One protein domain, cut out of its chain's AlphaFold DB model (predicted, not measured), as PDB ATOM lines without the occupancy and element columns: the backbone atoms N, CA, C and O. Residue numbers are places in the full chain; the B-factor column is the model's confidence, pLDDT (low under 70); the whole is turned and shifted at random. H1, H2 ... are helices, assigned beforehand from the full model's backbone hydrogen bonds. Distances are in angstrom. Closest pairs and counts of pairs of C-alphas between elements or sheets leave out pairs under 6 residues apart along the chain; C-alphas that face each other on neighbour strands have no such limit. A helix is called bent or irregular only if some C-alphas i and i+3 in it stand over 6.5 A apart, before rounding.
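AT A GLANCE: This is residues 2 to 120 of the 120 residues of the protein "DUF3899 domain-containing protein" of Acholeplasmatales bacterium (UniProt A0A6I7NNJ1). Two long helical stretches, H2 and the arm H4b of the bent helix H4, run side by side in opposite ways, and H1 packs slantwise on one side of this pair. Beyond the other end of the pair, H3 and the arm H4a make a more open part, with the link between them; residues 65 to 78 stick out there. The printed part has 119 residues with four named helices, H1, H2, H3 and H4 in that order, and no named strand; its class is all helix. The whole is loose, with a radius of gyration of the C-alphas of 19.3 A, and spans 62 by 30 by 21 A.

HOW THE PARTS SIT: H1, residues 2 to 22, touches H2, residues 28 to 51, with its residues 11 to 19 alone; the closest C-alphas, those of Asn 19 and Ser 35, are 5.5 A apart. The two run opposite ways at a steep tilt of 46 degrees. H3, residues 55 to 69, is close to H2 but not clearly touching, about perpendicular at 74 degrees; the closest C-alphas, those of Ile 49 and Gly 55, are 6.1 A apart. H4, residues 79 to 119, was assigned as one helix by its hydrogen bonds but is bent, with C-alphas 88 and 91 7.1 A apart. Its arms, H4a, residues 79 to 88, and H4b, residues 91 to 119, stand about perpendicular, only just, at 73 degrees. H3 and H4a are near each other. H4b touches H2 at a shallow tilt of 24 degrees, opposite ways, with 54 pairs of C-alphas within 8 A; the closest are those of Ala 33 and Ala 111, 4.4 A apart. H4b also touches H1, through residues 3 to 8 of H1 alone, the same way at a steep tilt of 42 degrees; the closest C-alphas, those of Phe 4 and Thr 99, are 6.3 A apart. The helix packing is mostly crossed, only just, with one of three touching pairs at a shallow tilt. H1 and H3 are apart, as are H2 and H4a. Every O i to N i+4 pair is within hydrogen-bond range in H1, H2, H3 and H4b, and 5 of 6 are in H4a.

IN THESE COORDINATES: H1 begins at C-alpha 2, (172.474, 232.480, 159.706), and is 30.0 A long. H2 measures 33.8 A and H3 20.3 A. H4a is 15.4 A long and ends at C-alpha 88, (170.114, 254.192, 155.917). H4b, 42.8 A long, ends at C-alpha 119, (159.320, 212.954, 132.536).

THE WHOLE: The outline is a rod; the two C-alphas farthest apart, those of Gln 73 and Ser 120, are 63.8 A apart. The printed part has no cut. The links H1 to H2 and H2 to H3 are tight, and the link H3 to H4 is short. Mean pLDDT of the printed part is 75.9, and 45 residues are under 70, among them residues 53 to 64 and 70 to 95.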
ATOM      1  N   LEU A   2     173.730 232.759 158.983       74.88
ATOM      2  CA  LEU A   2     172.474 232.480 159.706       74.88
ATOM      3  C   LEU A   2     171.210 232.924 158.936       74.88
ATOM      4  O   LEU A   2     170.260 232.159 158.814       74.88
ATOM      5  N   LYS A   3     171.242 234.124 158.331       75.31
ATOM      6  CA  LYS A   3     170.149 234.648 157.487       75.31
ATOM      7  C   LYS A   3     169.865 233.758 156.264       75.31
ATOM      8  O   LYS A   3     168.707 233.537 155.937       75.31
ATOM      9  N   PHE A   4     170.904 233.206 155.630       76.62
ATOM     10  CA  PHE A   4     170.769 232.300 154.480       76.62
ATOM     11  C   PHE A   4     170.070 230.997 154.881       76.62
ATOM     12  O   PHE A   4     169.091 230.617 154.249       76.62
ATOM     13  N   PHE A   5     170.515 230.358 155.968       81.38
ATOM     14  CA  PHE A   5     169.874 229.144 156.478       81.38
ATOM     15  C   PHE A   5     168.431 229.394 156.922       81.38
ATOM     16  O   PHE A   5     167.563 228.584 156.616       81.38
ATOM     17  N   GLY A   6     168.151 230.527 157.573       84.75
ATOM     18  CA  GLY A   6     166.785 230.906 157.939       84.75
ATOM     19  C   GLY A   6     165.866 231.027 156.720       84.75
ATOM     20  O   GLY A   6     164.798 230.421 156.694       84.75
ATOM     21  N   ILE A   7     166.304 231.742 155.676       84.31
ATOM     22  CA  ILE A   7     165.547 231.888 154.421       84.31
ATOM     23  C   ILE A   7     165.335 230.526 153.752       84.31
ATOM     24  O   ILE A   7     164.234 230.232 153.294       84.31
ATOM     25  N   LEU A   8     166.366 229.682 153.733       83.12
ATOM     26  CA  LEU A   8     166.303 228.355 153.132       83.12
ATOM     27  C   LEU A   8     165.285 227.464 153.859       83.12
ATOM     28  O   LEU A   8     164.416 226.883 153.212       83.12
ATOM     29  N   VAL A   9     165.318 227.416 155.193       88.88
ATOM     30  CA  VAL A   9     164.356 226.642 155.996       88.88
ATOM     31  C   VAL A   9     162.926 227.137 155.777       88.88
ATOM     32  O   VAL A   9     162.033 226.325 155.545       88.88
ATOM     33  N   VAL A  10     162.704 228.456 155.781       88.88
ATOM     34  CA  VAL A  10     161.375 229.035 155.522       88.88
ATOM     35  C   VAL A  10     160.896 228.705 154.106       88.88
ATOM     36  O   VAL A  10     159.737 228.337 153.925       88.88
ATOM     37  N   SER A  11     161.780 228.774 153.106       82.62
ATOM     38  CA  SER A  11     161.438 228.428 151.721       82.62
ATOM     39  C   SER A  11     161.070 226.951 151.565       82.62
ATOM     40  O   SER A  11     160.066 226.641 150.928       82.62
ATOM     41  N   LEU A  12     161.803 226.038 152.211       86.62
ATOM     42  CA  LEU A  12     161.486 224.609 152.211       86.62
ATOM     43  C   LEU A  12     160.171 224.315 152.937       86.62
ATOM     44  O   LEU A  12     159.382 223.505 152.457       86.62
ATOM     45  N   ALA A  13     159.908 224.992 154.057       89.00
ATOM     46  CA  ALA A  13     158.641 224.867 154.766       89.00
ATOM     47  C   ALA A  13     157.468 225.340 153.891       89.00
ATOM     48  O   ALA A  13     156.454 224.650 153.805       89.00
ATOM     49  N   ALA A  14     157.622 226.461 153.180       85.38
ATOM     50  CA  ALA A  14     156.625 226.936 152.223       85.38
ATOM     51  C   ALA A  14     156.398 225.922 151.090       85.38
ATOM     52  O   ALA A  14     155.249 225.648 150.747       85.38
ATOM     53  N   VAL A  15     157.471 225.319 150.557       86.25
ATOM     54  CA  VAL A  15     157.381 224.262 149.531       86.25
ATOM     55  C   VAL A  15     156.612 223.069 150.053       86.25
ATOM     56  O   VAL A  15     155.713 222.594 149.369       86.25
ATOM     57  N   PHE A  16     156.908 222.619 151.268       86.62
ATOM     58  CA  PHE A  16     156.204 221.506 151.883       86.62
ATOM     59  C   PHE A  16     154.708 221.796 152.059       86.62
ATOM     60  O   PHE A  16     153.878 220.992 151.640       86.62
ATOM     61  N   VAL A  17     154.356 222.964 152.609       85.50
ATOM     62  CA  VAL A  17     152.952 223.364 152.788       85.50
ATOM     63  C   VAL A  17     152.230 223.403 151.442       85.50
ATOM     64  O   VAL A  17     151.171 222.803 151.312       85.50
ATOM     65  N   PHE A  18     152.819 224.043 150.429       82.62
ATOM     66  CA  PHE A  18     152.211 224.173 149.103       82.62
ATOM     67  C   PHE A  18     152.080 222.824 148.379       82.62
ATOM     68  O   PHE A  18     151.087 222.568 147.701       82.62
ATOM     69  N   ASN A  19     153.054 221.930 148.569       84.69
ATOM     70  CA  ASN A  19     153.030 220.575 148.023       84.69
ATOM     71  C   ASN A  19     151.857 219.755 148.570       84.69
ATOM     72  O   ASN A  19     151.244 219.007 147.813       84.69
ATOM     73  N   VAL A  20     151.564 219.896 149.867       82.75
ATOM     74  CA  VAL A  20     150.499 219.150 150.553       82.75
ATOM     75  C   VAL A  20     149.117 219.757 150.296       82.75
ATOM     76  O   VAL A  20     148.144 219.013 150.247       82.75
ATOM     77  N   THR A  21     149.005 221.079 150.126       81.69
ATOM     78  CA  THR A  21     147.700 221.755 150.003       81.69
ATOM     79  C   THR A  21     147.195 221.921 148.574       81.69
ATOM     80  O   THR A  21     145.984 221.966 148.382       81.69
ATOM     81  N   VAL A  22     148.081 222.052 147.581       77.75
ATOM     82  CA  VAL A  22     147.682 222.458 146.218       77.75
ATOM     83  C   VAL A  22     147.743 221.314 145.213       77.75
ATOM     84  O   VAL A  22     147.002 221.321 144.230       77.75
ATOM     85  N   PHE A  23     148.607 220.323 145.425       73.25
ATOM     86  CA  PHE A  23     148.845 219.297 144.419       73.25
ATOM     87  C   PHE A  23     148.403 217.899 144.874       73.25
ATOM     88  O   PHE A  23     149.058 217.234 145.670       73.25
ATOM     89  N   GLU A  24     147.351 217.384 144.244       67.25
ATOM     90  CA  GLU A  24     146.873 216.004 144.430       67.25
ATOM     91  C   GLU A  24     147.438 215.024 143.380       67.25
ATOM     92  O   GLU A  24     146.930 213.921 143.199       67.25
ATOM     93  N   GLN A  25     148.490 215.407 142.644       65.00
ATOM     94  CA  GLN A  25     148.991 214.587 141.535       65.00
ATOM     95  C   GLN A  25     149.558 213.228 142.000       65.00
ATOM     96  O   GLN A  25     150.307 213.184 142.981       65.00
ATOM     97  N   PRO A  26     149.304 212.133 141.247       68.88
ATOM     98  CA  PRO A  26     149.802 210.795 141.577       68.88
ATOM     99  C   PRO A  26     151.319 210.660 141.383       68.88
ATOM    100  O   PRO A  26     151.956 209.827 142.022       68.88
ATOM    101  N   ASN A  27     151.921 211.485 140.519       77.75
ATOM    102  CA  ASN A  27     153.360 211.470 140.288       77.75
ATOM    103  C   ASN A  27     154.074 212.360 141.319       77.75
ATOM    104  O   ASN A  27     154.142 213.584 141.177       77.75
ATOM    105  N   THR A  28     154.617 211.726 142.361       81.12
ATOM    106  CA  THR A  28     155.274 212.397 143.492       81.12
ATOM    107  C   THR A  28     156.441 213.285 143.057       81.12
ATOM    108  O   THR A  28     156.614 214.374 143.604       81.12
ATOM    109  N   LEU A  29     157.215 212.878 142.044       81.62
ATOM    110  CA  LEU A  29     158.354 213.662 141.552       81.62
ATOM    111  C   LEU A  29     157.899 214.918 140.812       81.62
ATOM    112  O   LEU A  29     158.430 216.003 141.055       81.62
ATOM    113  N   ARG A  30     156.873 214.791 139.964       84.94
ATOM    114  CA  ARG A  30     156.299 215.933 139.243       84.94
ATOM    115  C   ARG A  30     155.691 216.948 140.203       84.94
ATOM    116  O   ARG A  30     155.956 218.138 140.092       84.94
ATOM    117  N   ARG A  31     154.991 216.456 141.226       85.25
ATOM    118  CA  ARG A  31     154.431 217.285 142.292       85.25
ATOM    119  C   ARG A  31     155.493 218.120 143.015       85.25
ATOM    120  O   ARG A  31     155.294 219.309 143.268       85.25
ATOM    121  N   ILE A  32     156.610 217.490 143.380       86.44
ATOM    122  CA  ILE A  32     157.733 218.156 144.056       86.44
ATOM    123  C   ILE A  32     158.363 219.210 143.139       86.44
ATOM    124  O   ILE A  32     158.583 220.336 143.587       86.44
ATOM    125  N   ALA A  33     158.593 218.878 141.865       88.50
ATOM    126  CA  ALA A  33     159.135 219.811 140.879       88.50
ATOM    127  C   ALA A  33     158.239 221.045 140.693       88.50
ATOM    128  O   ALA A  33     158.732 222.169 140.780       88.50
ATOM    129  N   ASP A  34     156.929 220.851 140.528       88.00
ATOM    130  CA  ASP A  34     155.976 221.948 140.333       88.00
ATOM    131  C   ASP A  34     155.920 222.866 141.569       88.00
ATOM    132  O   ASP A  34     155.940 224.092 141.449       88.00
ATOM    133  N   SER A  35     155.942 222.292 142.778       87.44
ATOM    134  CA  SER A  35     155.940 223.069 144.030       87.44
ATOM    135  C   SER A  35     157.221 223.893 144.210       87.44
ATOM    136  O   SER A  35     157.165 225.070 144.573       87.44
ATOM    137  N   LEU A  36     158.382 223.287 143.928       89.25
ATOM    138  CA  LEU A  36     159.681 223.966 143.955       89.25
ATOM    139  C   LEU A  36     159.745 225.091 142.921       89.25
ATOM    140  O   LEU A  36     160.264 226.165 143.221       89.25
ATOM    141  N   PHE A  37     159.195 224.866 141.725       91.75
ATOM    142  CA  PHE A  37     159.171 225.859 140.659       91.75
ATOM    143  C   PHE A  37     158.328 227.077 141.039       91.75
ATOM    144  O   PHE A  37     158.812 228.203 140.943       91.75
ATOM    145  N   VAL A  38     157.096 226.862 141.514       90.19
ATOM    146  CA  VAL A  38     156.176 227.950 141.877       90.19
ATOM    147  C   VAL A  38     156.788 228.841 142.960       90.19
ATOM    148  O   VAL A  38     156.835 230.062 142.822       90.19
ATOM    149  N   ILE A  39     157.323 228.253 144.026       89.19
ATOM    150  CA  ILE A  39     157.904 229.046 145.116       89.19
ATOM    151  C   ILE A  39     159.238 229.663 144.705       89.19
ATOM    152  O   ILE A  39     159.495 230.827 145.021       89.19
ATOM    153  N   GLY A  40     160.049 228.924 143.948       88.44
ATOM    154  CA  GLY A  40     161.293 229.419 143.375       88.44
ATOM    155  C   GLY A  40     161.071 230.655 142.507       88.44
ATOM    156  O   GLY A  40     161.786 231.640 142.675       88.44
ATOM    157  N   ILE A  41     160.051 230.661 141.641       91.44
ATOM    158  CA  ILE A  41     159.809 231.782 140.728       91.44
ATOM    159  C   ILE A  41     159.259 233.012 141.449       91.44
ATOM    160  O   ILE A  41     159.706 234.125 141.176       91.44
ATOM    161  N   PHE A  42     158.366 232.838 142.430       89.88
ATOM    162  CA  PHE A  42     157.908 233.960 143.250       89.88
ATOM    163  C   PHE A  42     159.064 234.580 144.036       89.88
ATOM    164  O   PHE A  42     159.253 235.798 143.993       89.88
ATOM    165  N   MET A  43     159.884 233.759 144.701       87.94
ATOM    166  CA  MET A  43     161.068 234.250 145.410       87.94
ATOM    167  C   MET A  43     162.056 234.937 144.470       87.94
ATOM    168  O   MET A  43     162.586 235.990 144.820       87.94
ATOM    169  N   PHE A  44     162.266 234.390 143.273       90.31
ATOM    170  CA  PHE A  44     163.144 234.978 142.269       90.31
ATOM    171  C   PHE A  44     162.674 236.378 141.872       90.31
ATOM    172  O   PHE A  44     163.453 237.326 141.952       90.31
ATOM    173  N   LEU A  45     161.388 236.545 141.556       88.38
ATOM    174  CA  LEU A  45     160.817 237.846 141.197       88.38
ATOM    175  C   LEU A  45     160.948 238.868 142.336       88.38
ATOM    176  O   LEU A  45     161.415 239.985 142.112       88.38
ATOM    177  N   PHE A  46     160.607 238.482 143.570       83.75
ATOM    178  CA  PHE A  46     160.765 239.361 144.734       83.75
ATOM    179  C   PHE A  46     162.228 239.728 144.993       83.75
ATOM    180  O   PHE A  46     162.540 240.885 145.287       83.75
ATOM    181  N   SER A  47     163.139 238.765 144.850       85.81
ATOM    182  CA  SER A  47     164.570 239.003 145.012       85.81
ATOM    183  C   SER A  47     165.105 239.964 143.955       85.81
ATOM    184  O   SER A  47     165.877 240.861 144.286       85.81
ATOM    185  N   LEU A  48     164.628 239.859 142.713       84.44
ATOM    186  CA  LEU A  48     165.033 240.725 141.615       84.44
ATOM    187  C   LEU A  48     164.614 242.172 141.884       84.44
ATOM    188  O   LEU A  48     165.427 243.083 141.740       84.44
ATOM    189  N   ILE A  49     163.388 242.389 142.367       81.50
ATOM    190  CA  ILE A  49     162.907 243.714 142.795       81.50
ATOM    191  C   ILE A  49     163.773 244.273 143.936       81.50
ATOM    192  O   ILE A  49     164.090 245.467 143.953       81.50
ATOM    193  N   SER A  50     164.175 243.418 144.881       78.06
ATOM    194  CA  SER A  50     164.999 243.808 146.028       78.06
ATOM    195  C   SER A  50     166.441 244.143 145.636       78.06
ATOM    196  O   SER A  50     167.006 245.097 146.166       78.06
ATOM    197  N   VAL A  51     167.044 243.377 144.722       80.00
ATOM    198  CA  VAL A  51     168.441 243.544 144.282       80.00
ATOM    199  C   VAL A  51     168.588 244.728 143.333       80.00
ATOM    200  O   VAL A  51     169.526 245.506 143.464       80.00
ATOM    201  N   THR A  52     167.639 244.917 142.416       76.69
ATOM    202  CA  THR A  52     167.675 246.014 141.430       76.69
ATOM    203  C   THR A  52     167.362 247.388 142.028       76.69
ATOM    204  O   THR A  52     167.335 248.377 141.301       76.69
ATOM    205  N   GLN A  53     167.075 247.475 143.335       65.94
ATOM    206  CA  GLN A  53     166.527 248.670 143.986       65.94
ATOM    207  C   GLN A  53     165.274 249.232 143.285       65.94
ATOM    208  O   GLN A  53     164.885 250.372 143.542       65.94
ATOM    209  N   ALA A  54     164.568 248.439 142.464       61.88
ATOM    210  CA  ALA A  54     163.284 248.832 141.880       61.88
ATOM    211  C   ALA A  54     162.242 249.156 142.969       61.88
ATOM    212  O   ALA A  54     161.300 249.910 142.735       61.88
ATOM    213  N   GLY A  55     162.460 248.689 144.205       58.19
ATOM    214  CA  GLY A  55     161.758 249.157 145.404       58.19
ATOM    215  C   GLY A  55     161.766 250.684 145.609       58.19
ATOM    216  O   GLY A  55     160.852 251.208 146.246       58.19
ATOM    217  N   ASN A  56     162.726 251.423 145.041       60.22
ATOM    218  CA  ASN A  56     162.727 252.890 145.012       60.22
ATOM    219  C   ASN A  56     161.662 253.447 144.057       60.22
ATOM    220  O   ASN A  56     161.011 254.439 144.385       60.22
ATOM    221  N   VAL A  57     161.421 252.774 142.928       62.34
ATOM    222  CA  VAL A  57     160.328 253.100 141.998       62.34
ATOM    223  C   VAL A  57     158.984 252.825 142.672       62.34
ATOM    224  O   VAL A  57     158.127 253.704 142.713       62.34
ATOM    225  N   PHE A  58     158.835 251.665 143.324       65.25
ATOM    226  CA  PHE A  58     157.635 251.350 144.109       65.25
ATOM    227  C   PHE A  58     157.446 252.280 145.320       65.25
ATOM    228  O   PHE A  58     156.317 252.630 145.653       65.25
ATOM    229  N   SER A  59     158.529 252.745 145.957       61.38
ATOM    230  CA  SER A  59     158.463 253.757 147.023       61.38
ATOM    231  C   SER A  59     158.014 255.122 146.498       61.38
ATOM    232  O   SER A  59     157.282 255.816 147.199       61.38
ATOM    233  N   GLY A  60     158.420 255.495 145.280       59.97
ATOM    234  CA  GLY A  60     157.938 256.693 144.592       59.97
ATOM    235  C   GLY A  60     156.449 256.608 144.267       59.97
ATOM    236  O   GLY A  60     155.698 257.518 144.607       59.97
ATOM    237  N   VAL A  61     155.997 255.479 143.715       68.44
ATOM    238  CA  VAL A  61     154.571 255.223 143.455       68.44
ATOM    239  C   VAL A  61     153.768 255.247 144.759       68.44
ATOM    240  O   VAL A  61     152.756 255.934 144.843       68.44
ATOM    241  N   GLY A  62     154.247 254.580 145.811       65.19
ATOM    242  CA  GLY A  62     153.606 254.591 147.126       65.19
ATOM    243  C   GLY A  62     153.544 255.985 147.757       65.19
ATOM    244  O   GLY A  62     152.549 256.312 148.396       65.19
ATOM    245  N   TYR A  63     154.562 256.827 147.553       65.69
ATOM    246  CA  TYR A  63     154.548 258.225 147.991       65.69
ATOM    247  C   TYR A  63     153.472 259.030 147.255       65.69
ATOM    248  O   TYR A  63     152.697 259.727 147.900       65.69
ATOM    249  N   VAL A  64     153.372 258.888 145.929       68.56
ATOM    250  CA  VAL A  64     152.358 259.579 145.113       68.56
ATOM    251  C   VAL A  64     150.945 259.124 145.478       68.56
ATOM    252  O   VAL A  64     150.081 259.963 145.716       68.56
ATOM    253  N   VAL A  65     150.719 257.813 145.606       71.38
ATOM    254  CA  VAL A  65     149.426 257.249 146.024       71.38
ATOM    255  C   VAL A  65     149.068 257.731 147.430       71.38
ATOM    256  O   VAL A  65     147.976 258.243 147.650       71.38
ATOM    257  N   ARG A  66     149.998 257.657 148.388       66.19
ATOM    258  CA  ARG A  66     149.760 258.138 149.754       66.19
ATOM    259  C   ARG A  66     149.465 259.638 149.794       66.19
ATOM    260  O   ARG A  66     148.596 260.042 150.557       66.19
ATOM    261  N   ASN A  67     150.143 260.435 148.972       66.69
ATOM    262  CA  ASN A  67     149.915 261.875 148.850       66.69
ATOM    263  C   ASN A  67     148.563 262.202 148.191       66.69
ATOM    264  O   ASN A  67     147.926 263.171 148.576       66.69
ATOM    265  N   MET A  68     148.091 261.380 147.246       69.81
ATOM    266  CA  MET A  68     146.748 261.514 146.663       69.81
ATOM    267  C   MET A  68     145.632 261.133 147.643       69.81
ATOM    268  O   MET A  68     144.587 261.773 147.651       69.81
ATOM    269  N   PHE A  69     145.838 260.101 148.467       73.12
ATOM    270  CA  PHE A  69     144.816 259.614 149.403       73.12
ATOM    271  C   PHE A  69     144.828 260.310 150.771       73.12
ATOM    272  O   PHE A  69     143.855 260.213 151.514       73.12
ATOM    273  N   THR A  70     145.903 261.018 151.125       63.50
ATOM    274  CA  THR A  70     146.060 261.642 152.444       63.50
ATOM    275  C   THR A  70     146.200 263.156 152.286       63.50
ATOM    276  O   THR A  70     147.303 263.658 152.104       63.50
ATOM    277  N   ASN A  71     145.098 263.904 152.416       58.69
ATOM    278  CA  ASN A  71     145.071 265.379 152.487       58.69
ATOM    279  C   ASN A  71     145.657 265.932 153.813       58.69
ATOM    280  O   ASN A  71     145.147 266.897 154.377       58.69
ATOM    281  N   PHE A  72     146.702 265.309 154.364       51.28
ATOM    282  CA  PHE A  72     147.246 265.660 155.677       51.28
ATOM    283  C   PHE A  72     148.736 265.987 155.591       51.28
ATOM    284  O   PHE A  72     149.571 265.104 155.403       51.28
ATOM    285  N   GLN A  73     149.011 267.289 155.724       55.31
ATOM    286  CA  GLN A  73     150.252 267.934 156.166       55.31
ATOM    287  C   GLN A  73     151.480 267.012 156.189       55.31
ATOM    288  O   GLN A  73     151.766 266.313 157.165       55.31
ATOM    289  N   THR A  74     152.224 267.022 155.087       54.03
ATOM    290  CA  THR A  74     153.447 266.245 154.938       54.03
ATOM    291  C   THR A  74     154.510 266.739 155.925       54.03
ATOM    292  O   THR A  74     155.040 267.839 155.822       54.03
ATOM    293  N   LYS A  75     154.884 265.883 156.884       51.97
ATOM    294  CA  LYS A  75     156.026 266.102 157.798       51.97
ATOM    295  C   LYS A  75     157.383 266.160 157.062       51.97
ATOM    296  O   LYS A  75     158.406 266.457 157.670       51.97
ATOM    297  N   HIS A  76     157.395 265.884 155.756       51.16
ATOM    298  CA  HIS A  76     158.545 266.004 154.865       51.16
ATOM    299  C   HIS A  76     158.148 266.845 153.649       51.16
ATOM    300  O   HIS A  76     157.317 266.426 152.847       51.16
ATOM    301  N   ALA A  77     158.734 268.038 153.527       54.00
ATOM    302  CA  ALA A  77     158.416 269.004 152.475       54.00
ATOM    303  C   ALA A  77     158.947 268.595 151.085       54.00
ATOM    304  O   ALA A  77     158.528 269.157 150.077       54.00
ATOM    305  N   SER A  78     159.857 267.617 151.012       60.16
ATOM    306  CA  SER A  78     160.497 267.184 149.769       60.16
ATOM    307  C   SER A  78     160.684 265.668 149.717       60.16
ATOM    308  O   SER A  78     161.100 265.037 150.692       60.16
ATOM    309  N   PHE A  79     160.454 265.086 148.534       59.62
ATOM    310  CA  PHE A  79     160.777 263.689 148.208       59.62
ATOM    311  C   PHE A  79     162.248 263.346 148.517       59.62
ATOM    312  O   PHE A  79     162.575 262.203 148.838       59.62
ATOM    313  N   TYR A  80     163.129 264.350 148.480       60.38
ATOM    314  CA  TYR A  80     164.551 264.209 148.775       60.38
ATOM    315  C   TYR A  80     164.822 263.856 150.251       60.38
ATOM    316  O   TYR A  80     165.612 262.954 150.528       60.38
ATOM    317  N   ASP A  81     164.107 264.471 151.199       62.53
ATOM    318  CA  ASP A  81     164.248 264.183 152.639       62.53
ATOM    319  C   ASP A  81     163.641 262.822 153.020       62.53
ATOM    320  O   ASP A  81     164.161 262.096 153.875       62.53
ATOM    321  N   TYR A  82     162.572 262.423 152.327       61.88
ATOM    322  CA  TYR A  82     161.981 261.091 152.470       61.88
ATOM    323  C   TYR A  82     162.922 259.983 151.970       61.88
ATOM    324  O   TYR A  82     163.029 258.922 152.582       61.88
ATOM    325  N   ARG A  83     163.650 260.234 150.879       62.31
ATOM    326  CA  ARG A  83     164.635 259.291 150.336       62.31
ATOM    327  C   ARG A  83     165.859 259.168 151.250       62.31
ATOM    328  O   ARG A  83     166.258 258.058 151.586       62.31
ATOM    329  N   ARG A  84     166.354 260.293 151.776       61.56
ATOM    330  CA  ARG A  84     167.516 260.340 152.681       61.56
ATOM    331  C   ARG A  84     167.291 259.631 154.023       61.56
ATOM    332  O   ARG A  84     168.242 259.117 154.607       61.56
ATOM    333  N   SER A  85     166.050 259.581 154.513       60.34
ATOM    334  CA  SER A  85     165.694 258.814 155.719       60.34
ATOM    335  C   SER A  85     165.565 257.305 155.466       60.34
ATOM    336  O   SER A  85     165.823 256.526 156.377       60.34
ATOM    337  N   LYS A  86     165.245 256.884 154.233       61.34
ATOM    338  CA  LYS A  86     165.183 255.470 153.820       61.34
ATOM    339  C   LYS A  86     166.522 254.880 153.368       61.34
ATOM    340  O   LYS A  86     166.684 253.663 153.436       61.34
ATOM    341  N   ASP A  87     167.472 255.704 152.931       57.09
ATOM    342  CA  ASP A  87     168.770 255.230 152.427       57.09
ATOM    343  C   ASP A  87     169.620 254.544 153.513       57.09
ATOM    344  O   ASP A  87     170.386 253.635 153.196       57.09
ATOM    345  N   LYS A  88     169.427 254.873 154.801       52.41
ATOM    346  CA  LYS A  88     170.114 254.192 155.917       52.41
ATOM    347  C   LYS A  88     169.700 252.721 156.102       52.41
ATOM    348  O   LYS A  88     170.493 251.950 156.626       52.41
ATOM    349  N   ASP A  89     168.525 252.316 155.612       54.09
ATOM    350  CA  ASP A  89     168.037 250.924 155.651       54.09
ATOM    351  C   ASP A  89     168.356 250.134 154.360       54.09
ATOM    352  O   ASP A  89     167.953 248.977 154.202       54.09
ATOM    353  N   SER A  90     169.012 250.765 153.379       54.38
ATOM    354  CA  SER A  90     169.171 250.205 152.030       54.38
ATOM    355  C   SER A  90     170.300 249.169 151.918       54.38
ATOM    356  O   SER A  90     170.138 248.177 151.200       54.38
ATOM    357  N   GLU A  91     171.394 249.323 152.673       52.59
ATOM    358  CA  GLU A  91     172.527 248.379 152.662       52.59
ATOM    359  C   GLU A  91     172.133 246.990 153.194       52.59
ATOM    360  O   GLU A  91     172.480 245.958 152.604       52.59
ATOM    361  N   GLU A  92     171.332 246.930 154.264       53.75
ATOM    362  CA  GLU A  92     170.890 245.652 154.834       53.75
ATOM    363  C   GLU A  92     169.877 244.930 153.923       53.75
ATOM    364  O   GLU A  92     169.893 243.694 153.797       53.75
ATOM    365  N   LYS A  93     169.037 245.694 153.210       58.38
ATOM    366  CA  LYS A  93     168.086 245.166 152.216       58.38
ATOM    367  C   LYS A  93     168.778 244.636 150.965       58.38
ATOM    368  O   LYS A  93     168.363 243.598 150.453       58.38
ATOM    369  N   SER A  94     169.839 245.293 150.499       61.28
ATOM    370  CA  SER A  94     170.614 244.840 149.337       61.28
ATOM    371  C   SER A  94     171.268 243.477 149.593       61.28
ATOM    372  O   SER A  94     171.102 242.540 148.808       61.28
ATOM    373  N   THR A  95     171.904 243.321 150.759       69.12
ATOM    374  CA  THR A  95     172.584 242.074 151.149       69.12
ATOM    375  C   THR A  95     171.596 240.910 151.310       69.12
ATOM    376  O   THR A  95     171.854 239.777 150.886       69.12
ATOM    377  N   THR A  96     170.423 241.186 151.887       75.69
ATOM    378  CA  THR A  96     169.359 240.184 152.055       75.69
ATOM    379  C   THR A  96     168.724 239.816 150.711       75.69
ATOM    380  O   THR A  96     168.537 238.633 150.436       75.69
ATOM    381  N   GLY A  97     168.468 240.796 149.836       78.75
ATOM    382  CA  GLY A  97     167.911 240.569 148.501       78.75
ATOM    383  C   GLY A  97     168.787 239.656 147.644       78.75
ATOM    384  O   GLY A  97     168.279 238.714 147.038       78.75
ATOM    385  N   PHE A  98     170.106 239.870 147.660       82.69
ATOM    386  CA  PHE A  98     171.045 239.015 146.929       82.69
ATOM    387  C   PHE A  98     171.044 237.575 147.459       82.69
ATOM    388  O   PHE A  98     171.059 236.617 146.690       82.69
ATOM    389  N   THR A  99     170.944 237.412 148.780       84.25
ATOM    390  CA  THR A  99     170.846 236.094 149.423       84.25
ATOM    391  C   THR A  99     169.590 235.341 148.965       84.25
ATOM    392  O   THR A  99     169.677 234.169 148.605       84.25
ATOM    393  N   VAL A 100     168.430 236.011 148.932       86.25
ATOM    394  CA  VAL A 100     167.170 235.418 148.441       86.25
ATOM    395  C   VAL A 100     167.276 235.063 146.956       86.25
ATOM    396  O   VAL A 100     166.785 234.010 146.550       86.25
ATOM    397  N   LEU A 101     167.965 235.885 146.160       89.06
ATOM    398  CA  LEU A 101     168.178 235.625 144.735       89.06
ATOM    399  C   LEU A 101     168.942 234.320 144.526       89.06
ATOM    400  O   LEU A 101     168.469 233.447 143.801       89.06
ATOM    401  N   VAL A 102     170.063 234.134 145.223       90.12
ATOM    402  CA  VAL A 102     170.849 232.894 145.134       90.12
ATOM    403  C   VAL A 102     170.013 231.675 145.538       90.12
ATOM    404  O   VAL A 102     170.003 230.680 144.814       90.12
ATOM    405  N   VAL A 103     169.259 231.753 146.642       89.19
ATOM    406  CA  VAL A 103     168.374 230.655 147.084       89.19
ATOM    407  C   VAL A 103     167.318 230.334 146.024       89.19
ATOM    408  O   VAL A 103     167.101 229.168 145.704       89.19
ATOM    409  N   SER A 104     166.691 231.354 145.436       90.00
ATOM    410  CA  SER A 104     165.655 231.160 144.419       90.00
ATOM    411  C   SER A 104     166.189 230.496 143.145       90.00
ATOM    412  O   SER A 104     165.547 229.594 142.612       90.00
ATOM    413  N   VAL A 105     167.401 230.852 142.705       93.44
ATOM    414  CA  VAL A 105     168.064 230.216 141.555       93.44
ATOM    415  C   VAL A 105     168.355 228.742 141.841       93.44
ATOM    416  O   VAL A 105     168.130 227.894 140.976       93.44
ATOM    417  N   ILE A 106     168.793 228.413 143.061       92.62
ATOM    418  CA  ILE A 106     169.014 227.021 143.483       92.62
ATOM    419  C   ILE A 106     167.700 226.230 143.439       92.62
ATOM    420  O   ILE A 106     167.673 225.136 142.879       92.62
ATOM    421  N   LEU A 107     166.608 226.785 143.974       90.44
ATOM    422  CA  LEU A 107     165.291 226.135 143.962       90.44
ATOM    423  C   LEU A 107     164.775 225.904 142.538       90.44
ATOM    424  O   LEU A 107     164.301 224.811 142.237       90.44
ATOM    425  N   LEU A 108     164.914 226.890 141.648       93.44
ATOM    426  CA  LEU A 108     164.522 226.761 140.240       93.44
ATOM    427  C   LEU A 108     165.359 225.709 139.503       93.44
ATOM    428  O   LEU A 108     164.820 224.913 138.736       93.44
ATOM    429  N   THR A 109     166.664 225.663 139.773       93.31
ATOM    430  CA  THR A 109     167.562 224.654 139.191       93.31
ATOM    431  C   THR A 109     167.196 223.253 139.683       93.31
ATOM    432  O   THR A 109     167.110 222.319 138.887       93.31
ATOM    433  N   ALA A 110     166.914 223.101 140.979       90.69
ATOM    434  CA  ALA A 110     166.449 221.842 141.554       90.69
ATOM    435  C   ALA A 110     165.099 221.412 140.960       90.69
ATOM    436  O   ALA A 110     164.945 220.253 140.576       90.69
ATOM    437  N   ALA A 111     164.150 222.343 140.816       91.62
ATOM    438  CA  ALA A 111     162.861 222.089 140.179       91.62
ATOM    439  C   ALA A 111     163.031 221.575 138.744       91.62
ATOM    440  O   ALA A 111     162.414 220.582 138.369       91.62
ATOM    441  N   TYR A 112     163.915 222.203 137.965       92.62
ATOM    442  CA  TYR A 112     164.208 221.800 136.592       92.62
ATOM    443  C   TYR A 112     164.815 220.390 136.510       92.62
ATOM    444  O   TYR A 112     164.350 219.561 135.728       92.62
ATOM    445  N   ILE A 113     165.809 220.086 137.353       92.88
ATOM    446  CA  ILE A 113     166.462 218.766 137.384       92.88
ATOM    447  C   ILE A 113     165.468 217.667 137.788       92.88
ATOM    448  O   ILE A 113     165.426 216.609 137.158       92.88
ATOM    449  N   ILE A 114     164.658 217.906 138.822       89.56
ATOM    450  CA  ILE A 114     163.653 216.940 139.288       89.56
ATOM    451  C   ILE A 114     162.542 216.784 138.243       89.56
ATOM    452  O   ILE A 114     162.107 215.667 137.977       89.56
ATOM    453  N   GLY A 115     162.126 217.877 137.600       89.75
ATOM    454  CA  GLY A 115     161.129 217.865 136.532       89.75
ATOM    455  C   GLY A 115     161.564 217.037 135.324       89.75
ATOM    456  O   GLY A 115     160.783 216.224 134.836       89.75
ATOM    457  N   LEU A 116     162.826 217.161 134.897       89.12
ATOM    458  CA  LEU A 116     163.399 216.321 133.835       89.12
ATOM    459  C   LEU A 116     163.347 214.830 134.190       89.12
ATOM    460  O   LEU A 116     162.977 214.010 133.356       89.12
ATOM    461  N   ARG A 117     163.673 214.483 135.441       85.56
ATOM    462  CA  ARG A 117     163.614 213.101 135.947       85.56
ATOM    463  C   ARG A 117     162.192 212.571 136.107       85.56
ATOM    464  O   ARG A 117     162.001 211.366 136.100       85.56
ATOM    465  N   ALA A 118     161.205 213.444 136.277       82.69
ATOM    466  CA  ALA A 118     159.803 213.052 136.382       82.69
ATOM    467  C   ALA A 118     159.156 212.747 135.017       82.69
ATOM    468  O   ALA A 118     158.064 212.177 134.988       82.69
ATOM    469  N   MET A 119     159.784 213.177 133.913       72.00
ATOM    470  CA  MET A 119     159.320 212.954 132.536       72.00
ATOM    471  C   MET A 119     159.976 211.746 131.850       72.00
ATOM    472  O   MET A 119     159.425 211.272 130.859       72.00
ATOM    473  N   SER A 120     161.132 211.282 132.345       63.56
ATOM    474  CA  SER A 120     161.814 210.055 131.899       63.56
ATOM    475  C   SER A 120     161.215 208.811 132.537       63.56
ATOM    476  O   SER A 120     161.023 207.818 131.810       63.56
TER     477      SER A 120